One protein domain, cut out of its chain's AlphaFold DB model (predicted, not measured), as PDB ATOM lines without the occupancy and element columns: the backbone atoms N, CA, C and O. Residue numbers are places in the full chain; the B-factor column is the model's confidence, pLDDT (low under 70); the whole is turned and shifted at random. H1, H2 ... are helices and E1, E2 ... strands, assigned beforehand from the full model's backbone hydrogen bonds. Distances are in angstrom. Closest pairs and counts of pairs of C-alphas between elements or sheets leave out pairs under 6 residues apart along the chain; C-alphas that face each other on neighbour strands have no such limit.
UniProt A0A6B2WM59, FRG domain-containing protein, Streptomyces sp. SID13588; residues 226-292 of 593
ATOM      1  N   GLY A 226     122.193  29.475  51.337       45.62
ATOM      2  CA  GLY A 226     121.016  29.416  52.207       45.62
ATOM      3  C   GLY A 226     119.817  28.715  51.569       45.62
ATOM      4  O   GLY A 226     119.170  27.916  52.229       45.62
ATOM      5  N   GLN A 227     119.551  28.932  50.273       53.16
ATOM      6  CA  GLN A 227     118.400  28.320  49.590       53.16
ATOM      7  C   GLN A 227     118.563  26.810  49.367       53.16
ATOM      8  O   GLN A 227     117.575  26.074  49.426       53.16
ATOM      9  N   ALA A 228     119.795  26.354  49.113       50.88
ATOM     10  CA  ALA A 228     120.116  24.938  48.951       50.88
ATOM     11  C   ALA A 228     120.034  24.197  50.292       50.88
ATOM     12  O   ALA A 228     119.360  23.171  50.372       50.88
ATOM     13  N   VAL A 229     120.616  24.772  51.351       52.12
ATOM     14  CA  VAL A 229     120.498  24.257  52.722       52.12
ATOM     15  C   VAL A 229     119.025  24.169  53.117       52.12
ATOM     16  O   VAL A 229     118.552  23.098  53.475       52.12
ATOM     17  N   ASP A 230     118.241  25.225  52.906       56.12
ATOM     18  CA  ASP A 230     116.799  25.217  53.164       56.12
ATOM     19  C   ASP A 230     116.039  24.117  52.404       56.12
ATOM     20  O   ASP A 230     115.072  23.551  52.915       56.12
ATOM     21  N   ALA A 231     116.429  23.821  51.160       57.88
ATOM     22  CA  ALA A 231     115.818  22.757  50.368       57.88
ATOM     23  C   ALA A 231     116.179  21.357  50.887       57.88
ATOM     24  O   ALA A 231     115.293  20.504  50.944       57.88
ATOM     25  N   MET A 232     117.426  21.145  51.314       55.72
ATOM     26  CA  MET A 232     117.888  19.895  51.929       55.72
ATOM     27  C   MET A 232     117.229  19.668  53.296       55.72
ATOM     28  O   MET A 232     116.647  18.608  53.531       55.72
ATOM     29  N   LEU A 233     117.172  20.712  54.135       56.81
ATOM     30  CA  LEU A 233     116.460  20.715  55.420       56.81
ATOM     31  C   LEU A 233     114.980  20.336  55.263       56.81
ATOM     32  O   LEU A 233     114.390  19.734  56.154       56.81
ATOM     33  N   ARG A 234     114.359  20.686  54.129       61.00
ATOM     34  CA  ARG A 234     112.964  20.334  53.822       61.00
ATOM     35  C   ARG A 234     112.779  18.877  53.405       61.00
ATOM     36  O   ARG A 234     111.697  18.338  53.615       61.00
ATOM     37  N   ARG A 235     113.790  18.261  52.794       66.88
ATOM     38  CA  ARG A 235     113.743  16.861  52.347       66.88
ATOM     39  C   ARG A 235     114.188  15.876  53.424       66.88
ATOM     40  O   ARG A 235     114.107  14.674  53.202       66.88
ATOM     41  N   GLY A 236     114.643  16.377  54.576       68.62
ATOM     42  CA  GLY A 236     115.240  15.525  55.599       68.62
ATOM     43  C   GLY A 236     116.549  14.893  55.144       68.62
ATOM     44  O   GLY A 236     116.929  13.845  55.657       68.62
ATOM     45  N   GLU A 237     117.193  15.482  54.135       84.75
ATOM     46  CA  GLU A 237     118.511  15.046  53.696       84.75
ATOM     47  C   GLU A 237     119.532  15.443  54.764       84.75
ATOM     48  O   GLU A 237     119.410  16.500  55.391       84.75
ATOM     49  N   LEU A 238     120.543  14.596  54.968       85.00
ATOM     50  CA  LEU A 238     121.662  14.941  55.834       85.00
ATOM     51  C   LEU A 238     122.360  16.182  55.286       85.00
ATOM     52  O   LEU A 238     122.714  16.241  54.105       85.00
ATOM     53  N   VAL A 239     122.568  17.170  56.149       83.62
ATOM     54  CA  VAL A 239     123.247  18.400  55.755       83.62
ATOM     55  C   VAL A 239     124.713  18.283  56.128       83.62
ATOM     56  O   VAL A 239     125.054  18.180  57.303       83.62
ATOM     57  N   GLN A 240     125.579  18.307  55.120       86.19
ATOM     58  CA  GLN A 240     127.016  18.404  55.325       86.19
ATOM     59  C   GLN A 240     127.365  19.858  55.660       86.19
ATOM     60  O   GLN A 240     127.163  20.744  54.827       86.19
ATOM     61  N   ILE A 241     127.878  20.111  56.863       81.31
ATOM     62  CA  ILE A 241     128.203  21.464  57.330       81.31
ATOM     63  C   ILE A 241     129.621  21.463  57.916       81.31
ATOM     64  O   ILE A 241     129.924  20.634  58.775       81.31
ATOM     65  N   PRO A 242     130.512  22.372  57.479       82.12
ATOM     66  CA  PRO A 242     131.774  22.612  58.172       82.12
ATOM     67  C   PRO A 242     131.540  23.003  59.645       82.12
ATOM     68  O   PRO A 242     130.606  23.759  59.915       82.12
ATOM     69  N   PRO A 243     132.371  22.565  60.608       79.31
ATOM     70  CA  PRO A 243     132.165  22.860  62.030       79.31
ATOM     71  C   PRO A 243     132.036  24.356  62.358       79.31
ATOM     72  O   PRO A 243     131.284  24.735  63.253       79.31
ATOM     73  N   ASP A 244     132.732  25.215  61.613       80.12
ATOM     74  CA  ASP A 244     132.707  26.675  61.745       80.12
ATOM     75  C   ASP A 244     131.458  27.337  61.133       80.12
ATOM     76  O   ASP A 244     131.251  28.535  61.312       80.12
ATOM     77  N   GLN A 245     130.624  26.576  60.419       79.31
ATOM     78  CA  GLN A 245     129.406  27.048  59.750       79.31
ATOM     79  C   GLN A 245     128.121  26.500  60.372       79.31
ATOM     80  O   GLN A 245     127.033  26.787  59.871       79.31
ATOM     81  N   ILE A 246     128.219  25.699  61.436       72.19
ATOM     82  CA  ILE A 246     127.029  25.280  62.169       72.19
ATOM     83  C   ILE A 246     126.459  26.528  62.863       72.19
ATOM     84  O   ILE A 246     127.183  27.159  63.631       72.19
ATOM     85  N   PRO A 247     125.186  26.895  62.614       73.62
ATOM     86  CA  PRO A 247     124.521  27.987  63.317       73.62
ATOM     87  C   PRO A 247     124.243  27.545  64.757       73.62
ATOM     88  O   PRO A 247     123.151  27.078  65.091       73.62
ATOM     89  N   TRP A 248     125.267  27.610  65.609       73.75
ATOM     90  CA  TRP A 248     125.210  27.174  67.006       73.75
ATOM     91  C   TRP A 248     124.105  27.895  67.781       73.75
ATOM     92  O   TRP A 248     123.466  27.298  68.646       73.75
ATOM     93  N   GLU A 249     123.814  29.138  67.406       68.94
ATOM     94  CA  GLU A 249     122.710  29.947  67.915       68.94
ATOM     95  C   GLU A 249     121.325  29.350  67.614       68.94
ATOM     96  O   GLU A 249     120.396  29.515  68.405       68.94
ATOM     97  N   GLU A 250     121.176  28.605  66.517       65.25
ATOM     98  CA  GLU A 250     119.940  27.895  66.172       65.25
ATOM     99  C   GLU A 250     119.942  26.432  66.638       65.25
ATOM    100  O   GLU A 250     118.909  25.763  66.591       65.25
ATOM    101  N   ASN A 251     121.081  25.919  67.102       66.12
ATOM    102  CA  ASN A 251     121.254  24.530  67.510       66.12
ATOM    103  C   ASN A 251     121.851  24.424  68.920       66.12
ATOM    104  O   ASN A 251     122.768  23.638  69.143       66.12
ATOM    105  N   LEU A 252     121.318  25.193  69.876       56.06
ATOM    106  CA  LEU A 252     121.736  25.173  71.283       56.06
ATOM    107  C   LEU A 252     121.751  23.722  71.809       56.06
ATOM    108  O   LEU A 252     120.711  23.065  71.815       56.06
ATOM    109  N   GLU A 253     122.922  23.198  72.197       66.56
ATOM    110  CA  GLU A 253     123.180  21.821  72.701       66.56
ATOM    111  C   GLU A 253     123.212  20.691  71.643       66.56
ATOM    112  O   GLU A 253     122.421  19.743  71.741       66.56
ATOM    113  N   PRO A 254     124.020  20.814  70.574       74.94
ATOM    114  CA  PRO A 254     124.131  19.773  69.547       74.94
ATOM    115  C   PRO A 254     124.388  18.407  70.190       74.94
ATOM    116  O   PRO A 254     125.210  18.283  71.097       74.94
ATOM    117  N   ILE A 255     123.678  17.384  69.723       79.75
ATOM    118  CA  ILE A 255     123.884  16.025  70.214       79.75
ATOM    119  C   ILE A 255     124.873  15.352  69.267       79.75
ATOM    120  O   ILE A 255     124.502  15.000  68.148       79.75
ATOM    121  N   PHE A 256     126.130  15.244  69.690       82.38
ATOM    122  CA  PHE A 256     127.207  14.692  68.872       82.38
ATOM    123  C   PHE A 256     127.313  13.180  69.004       82.38
ATOM    124  O   PHE A 256     127.336  12.678  70.125       82.38
ATOM    125  N   ASP A 257     127.412  12.500  67.859       80.00
ATOM    126  CA  ASP A 257     127.749  11.078  67.725       80.00
ATOM    127  C   ASP A 257     126.957  10.159  68.690       80.00
ATOM    128  O   ASP A 257     127.429   9.105  69.112       80.00
ATOM    129  N   GLU A 258     125.719  10.551  69.035       83.50
ATOM    130  CA  GLU A 258     124.785   9.706  69.787       83.50
ATOM    131  C   GLU A 258     124.326   8.590  68.842       83.50
ATOM    132  O   GLU A 258     123.535   8.815  67.916       83.50
ATOM    133  N   VAL A 259     124.863   7.395  69.068       81.75
ATOM    134  CA  VAL A 259     124.511   6.158  68.366       81.75
ATOM    135  C   VAL A 259     123.869   5.169  69.336       81.75
ATOM    136  O   VAL A 259     124.041   5.255  70.554       81.75
ATOM    137  N   TYR A 260     123.089   4.228  68.808       78.62
ATOM    138  CA  TYR A 260     122.476   3.185  69.625       78.62
ATOM    139  C   TYR A 260     123.551   2.330  70.325       78.62
ATOM    140  O   TYR A 260     124.527   1.914  69.712       78.62
ATOM    141  N   SER A 261     123.370   2.052  71.620       65.81
ATOM    142  CA  SER A 261     124.424   1.595  72.550       65.81
ATOM    143  C   SER A 261     125.091   0.244  72.243       65.81
ATOM    144  O   SER A 261     125.961  -0.188  72.995       65.81
ATOM    145  N   VAL A 262     124.649  -0.467  71.208       63.69
ATOM    146  CA  VAL A 262     125.236  -1.749  70.778       63.69
ATOM    147  C   VAL A 262     126.442  -1.528  69.855       63.69
ATOM    148  O   VAL A 262     127.267  -2.425  69.692       63.69
ATOM    149  N   HIS A 263     126.578  -0.326  69.298       61.19
ATOM    150  CA  HIS A 263     127.661   0.040  68.398       61.19
ATOM    151  C   HIS A 263     128.903   0.470  69.188       61.19
ATOM    152  O   HIS A 263     128.813   1.216  70.166       61.19
ATOM    153  N   GLN A 264     130.072  -0.048  68.802       60.06
ATOM    154  CA  GLN A 264     131.346   0.406  69.359       60.06
ATOM    155  C   GLN A 264     131.639   1.788  68.781       60.06
ATOM    156  O   GLN A 264     131.496   1.974  67.581       60.06
ATOM    157  N   HIS A 265     132.049   2.752  69.611       61.56
ATOM    158  CA  HIS A 265     132.471   4.044  69.077       61.56
ATOM    159  C   HIS A 265     133.580   3.817  68.035       61.56
ATOM    160  O   HIS A 265     134.532   3.085  68.337       61.56
ATOM    161  N   PRO A 266     133.452   4.384  66.823       58.97
ATOM    162  CA  PRO A 266     134.485   4.265  65.809       58.97
ATOM    163  C   PRO A 266     135.810   4.817  66.347       58.97
ATOM    164  O   PRO A 266     135.821   5.673  67.231       58.97
ATOM    165  N   ASP A 267     136.914   4.293  65.809       65.44
ATOM    166  CA  ASP A 267     138.284   4.736  66.094       65.44
ATOM    167  C   ASP A 267     138.366   6.276  66.160       65.44
ATOM    168  O   ASP A 267     137.743   6.957  65.341       65.44
ATOM    169  N   ASP A 268     139.177   6.825  67.077       66.44
ATOM    170  CA  ASP A 268     139.336   8.269  67.382       66.44
ATOM    171  C   ASP A 268     139.840   9.140  66.196       66.44
ATOM    172  O   ASP A 268     140.319  10.268  66.368       66.44
ATOM    173  N   SER A 269     139.792   8.641  64.958       72.31
ATOM    174  CA  SER A 269     140.136   9.401  63.765       72.31
ATOM    175  C   SER A 269     139.119  10.518  63.526       72.31
ATOM    176  O   SER A 269     138.031  10.299  63.002       72.31
ATOM    177  N   TYR A 270     139.517  11.733  63.895       76.94
ATOM    178  CA  TYR A 270     138.756  12.959  63.682       76.94
ATOM    179  C   TYR A 270     138.466  13.198  62.191       76.94
ATOM    180  O   TYR A 270     139.385  13.492  61.416       76.94
ATOM    181  N   ASP A 271     137.192  13.131  61.796       78.00
ATOM    182  CA  ASP A 271     136.723  13.650  60.508       78.00
ATOM    183  C   ASP A 271     136.212  15.090  60.699       78.00
ATOM    184  O   ASP A 271     135.245  15.310  61.432       78.00
ATOM    185  N   PRO A 272     136.816  16.102  60.044       79.88
ATOM    186  CA  PRO A 272     136.340  17.482  60.141       79.88
ATOM    187  C   PRO A 272     134.971  17.694  59.477       79.88
ATOM    188  O   PRO A 272     134.405  18.780  59.581       79.88
ATOM    189  N   THR A 273     134.453  16.709  58.745       84.12
ATOM    190  CA  THR A 273     133.169  16.785  58.055       84.12
ATOM    191  C   THR A 273     132.040  16.327  58.965       84.12
ATOM    192  O   THR A 273     131.924  15.143  59.280       84.12
ATOM    193  N   LEU A 274     131.152  17.260  59.312       87.81
ATOM    194  CA  LEU A 274     129.968  16.969  60.112       87.81
ATOM    195  C   LEU A 274     128.728  16.813  59.230       87.81
ATOM    196  O   LEU A 274     128.515  17.563  58.272       87.81
ATOM    197  N   MET A 275     127.907  15.836  59.590       89.75
ATOM    198  CA  MET A 275     126.626  15.504  58.985       89.75
ATOM    199  C   MET A 275     125.530  15.773  60.011       89.75
ATOM    200  O   MET A 275     125.551  15.218  61.105       89.75
ATOM    201  N   VAL A 276     124.571  16.630  59.675       89.62
ATOM    202  CA  VAL A 276     123.505  17.035  60.598       89.62
ATOM    203  C   VAL A 276     122.174  16.427  60.171       89.62
ATOM    204  O   VAL A 276     121.747  16.622  59.031       89.62
ATOM    205  N   ASP A 277     121.499  15.740  61.097       92.06
ATOM    206  CA  ASP A 277     120.078  15.404  60.976       92.06
ATOM    207  C   ASP A 277     119.242  16.648  61.336       92.06
ATOM    208  O   ASP A 277     119.255  17.084  62.491       92.06
ATOM    209  N   PRO A 278     118.491  17.232  60.387       89.25
ATOM    210  CA  PRO A 278     117.777  18.484  60.618       89.25
ATOM    211  C   PRO A 278     116.429  18.338  61.333       89.25
ATOM    212  O   PRO A 278     115.784  19.343  61.659       89.25
ATOM    213  N   PHE A 279     115.962  17.109  61.540       91.19
ATOM    214  CA  PHE A 279     114.737  16.827  62.269       91.19
ATOM    215  C   PHE A 279     115.007  16.667  63.757       91.19
ATOM    216  O   PHE A 279     114.270  17.221  64.570       91.19
ATOM    217  N   TYR A 280     116.058  15.953  64.133       91.69
ATOM    218  CA  TYR A 280     116.321  15.630  65.533       91.69
ATOM    219  C   TYR A 280     117.584  16.292  66.099       91.69
ATOM    220  O   TYR A 280     117.782  16.263  67.319       91.69
ATOM    221  N   GLY A 281     118.386  16.937  65.248       89.44
ATOM    222  CA  GLY A 281     119.550  17.757  65.590       89.44
ATOM    223  C   GLY A 281     120.761  16.978  66.051       89.44
ATOM    224  O   GLY A 281     121.599  17.541  66.760       89.44
ATOM    225  N   GLN A 282     120.836  15.698  65.687       90.75
ATOM    226  CA  GLN A 282     122.047  14.916  65.869       90.75
ATOM    227  C   GLN A 282     123.073  15.373  64.849       90.75
ATOM    228  O   GLN A 282     122.762  15.641  63.686       90.75
ATOM    229  N   VAL A 283     124.298  15.485  65.330       90.06
ATOM    230  CA  VAL A 283     125.462  15.844  64.545       90.06
ATOM    231  C   VAL A 283     126.379  14.641  64.580       90.06
ATOM    232  O   VAL A 283     126.770  14.192  65.651       90.06
ATOM    233  N   TYR A 284     126.710  14.124  63.413       88.62
ATOM    234  CA  TYR A 284     127.584  12.979  63.272       88.62
ATOM    235  C   TYR A 284     128.855  13.381  62.559       88.62
ATOM    236  O   TYR A 284     128.817  14.173  61.613       88.62
ATOM    237  N   GLN A 285     129.973  12.784  62.940       88.00
ATOM    238  CA  GLN A 285     131.093  12.701  62.016       88.00
ATOM    239  C   GLN A 285     130.679  11.837  60.827       88.00
ATOM    240  O   GLN A 285     129.979  10.830  60.967       88.00
ATOM    241  N   ARG A 286     131.091  12.241  59.625       85.88
ATOM    242  CA  ARG A 286     130.793  11.479  58.411       85.88
ATOM    243  C   ARG A 286     131.304  10.041  58.517       85.88
ATOM    244  O   ARG A 286     130.568   9.124  58.163       85.88
ATOM    245  N   SER A 287     132.513   9.857  59.044       82.69
ATOM    246  CA  SER A 287     133.088   8.542  59.333       82.69
ATOM    247  C   SER A 287     132.174   7.693  60.221       82.69
ATOM    248  O   SER A 287     131.941   6.537  59.882       82.69
ATOM    249  N   THR A 288     131.600   8.250  61.292       83.12
ATOM    250  CA  THR A 288     130.653   7.541  62.170       83.12
ATOM    251  C   THR A 288     129.463   7.005  61.386       83.12
ATOM    252  O   THR A 288     129.164   5.818  61.467       83.12
ATOM    253  N   LEU A 289     128.813   7.847  60.579       81.69
ATOM    254  CA  LEU A 289     127.675   7.403  59.772       81.69
ATOM    255  C   LEU A 289     128.086   6.354  58.739       81.69
ATOM    256  O   LEU A 289     127.407   5.350  58.597       81.69
ATOM    257  N   GLU A 290     129.210   6.527  58.044       82.94
ATOM    258  CA  GLU A 290     129.646   5.573  57.014       82.94
ATOM    259  C   GLU A 290     129.962   4.167  57.562       82.94
ATOM    260  O   GLU A 290     129.839   3.197  56.813       82.94
ATOM    261  N   HIS A 291     130.338   4.042  58.839       78.88
ATOM    262  CA  HIS A 291     130.621   2.749  59.476       78.88
ATOM    263  C   HIS A 291     129.406   2.155  60.200       78.88
ATOM    264  O   HIS A 291     129.255   0.932  60.224       78.88
ATOM    265  N   GLU A 292     128.537   2.995  60.764       76.81
ATOM    266  CA  GLU A 292     127.415   2.549  61.586       76.81
ATOM    267  C   GLU A 292     126.115   2.439  60.787       76.81
ATOM    268  O   GLU A 292     125.407   3.417  60.537       76.81
TER     269      GLU A 292
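Overview. This is residues 226 to 292 of the 593 residues of the protein "FRG domain-containing protein" of Streptomyces sp. SID13588 (UniProt A0A6B2WM59). With little regular structure, a small three-stranded antiparallel sheet, order E1 - E2 - E3, lies between H1 and H2, while a long loop, residues 242 to 273, swings wide. The 67 printed residues run H1 E1 E2 E3 H2, mixed class, with 26 in named elements. The whole is compact, radius of gyration of the C-alphas 12.2 A, but elongated, 36 by 23 by 20 A.

Along the chain. E1 is residues 239 to 241, E2 274 to 276, E3 282 to 285. H1, residues 226 to 235, spans 14.5 A from C-alpha 226 at (121.016, 29.416, 52.207). H2, residues 286 to 291, ends at C-alpha 291 at (130.621, 2.749, 59.476).

Arrangement. E1 E2 E3 form a meander, each strand the antiparallel neighbour of the one before; both pairs are hairpins. Within hydrogen-bond range are N 239 and O 276, 3.0 A, and N 275 and O 284, 2.8 A. Residues 255 to 256 pair parallel with 282 to 283 of E3. H1 only grazes the sheet; its closest C-alpha pair with E1 is Met 232 and Val 239, 6.8 A. H2 is on the sheet, height 7.4 A. Every O i to N i+4 pair in H1 and H2 is within range.

Size, cuts and confidence. The printed part has no cut. The link E1 to E2 is long. Residues 226 to 236, 249 to 253 and 261 to 268 have pLDDT under 70.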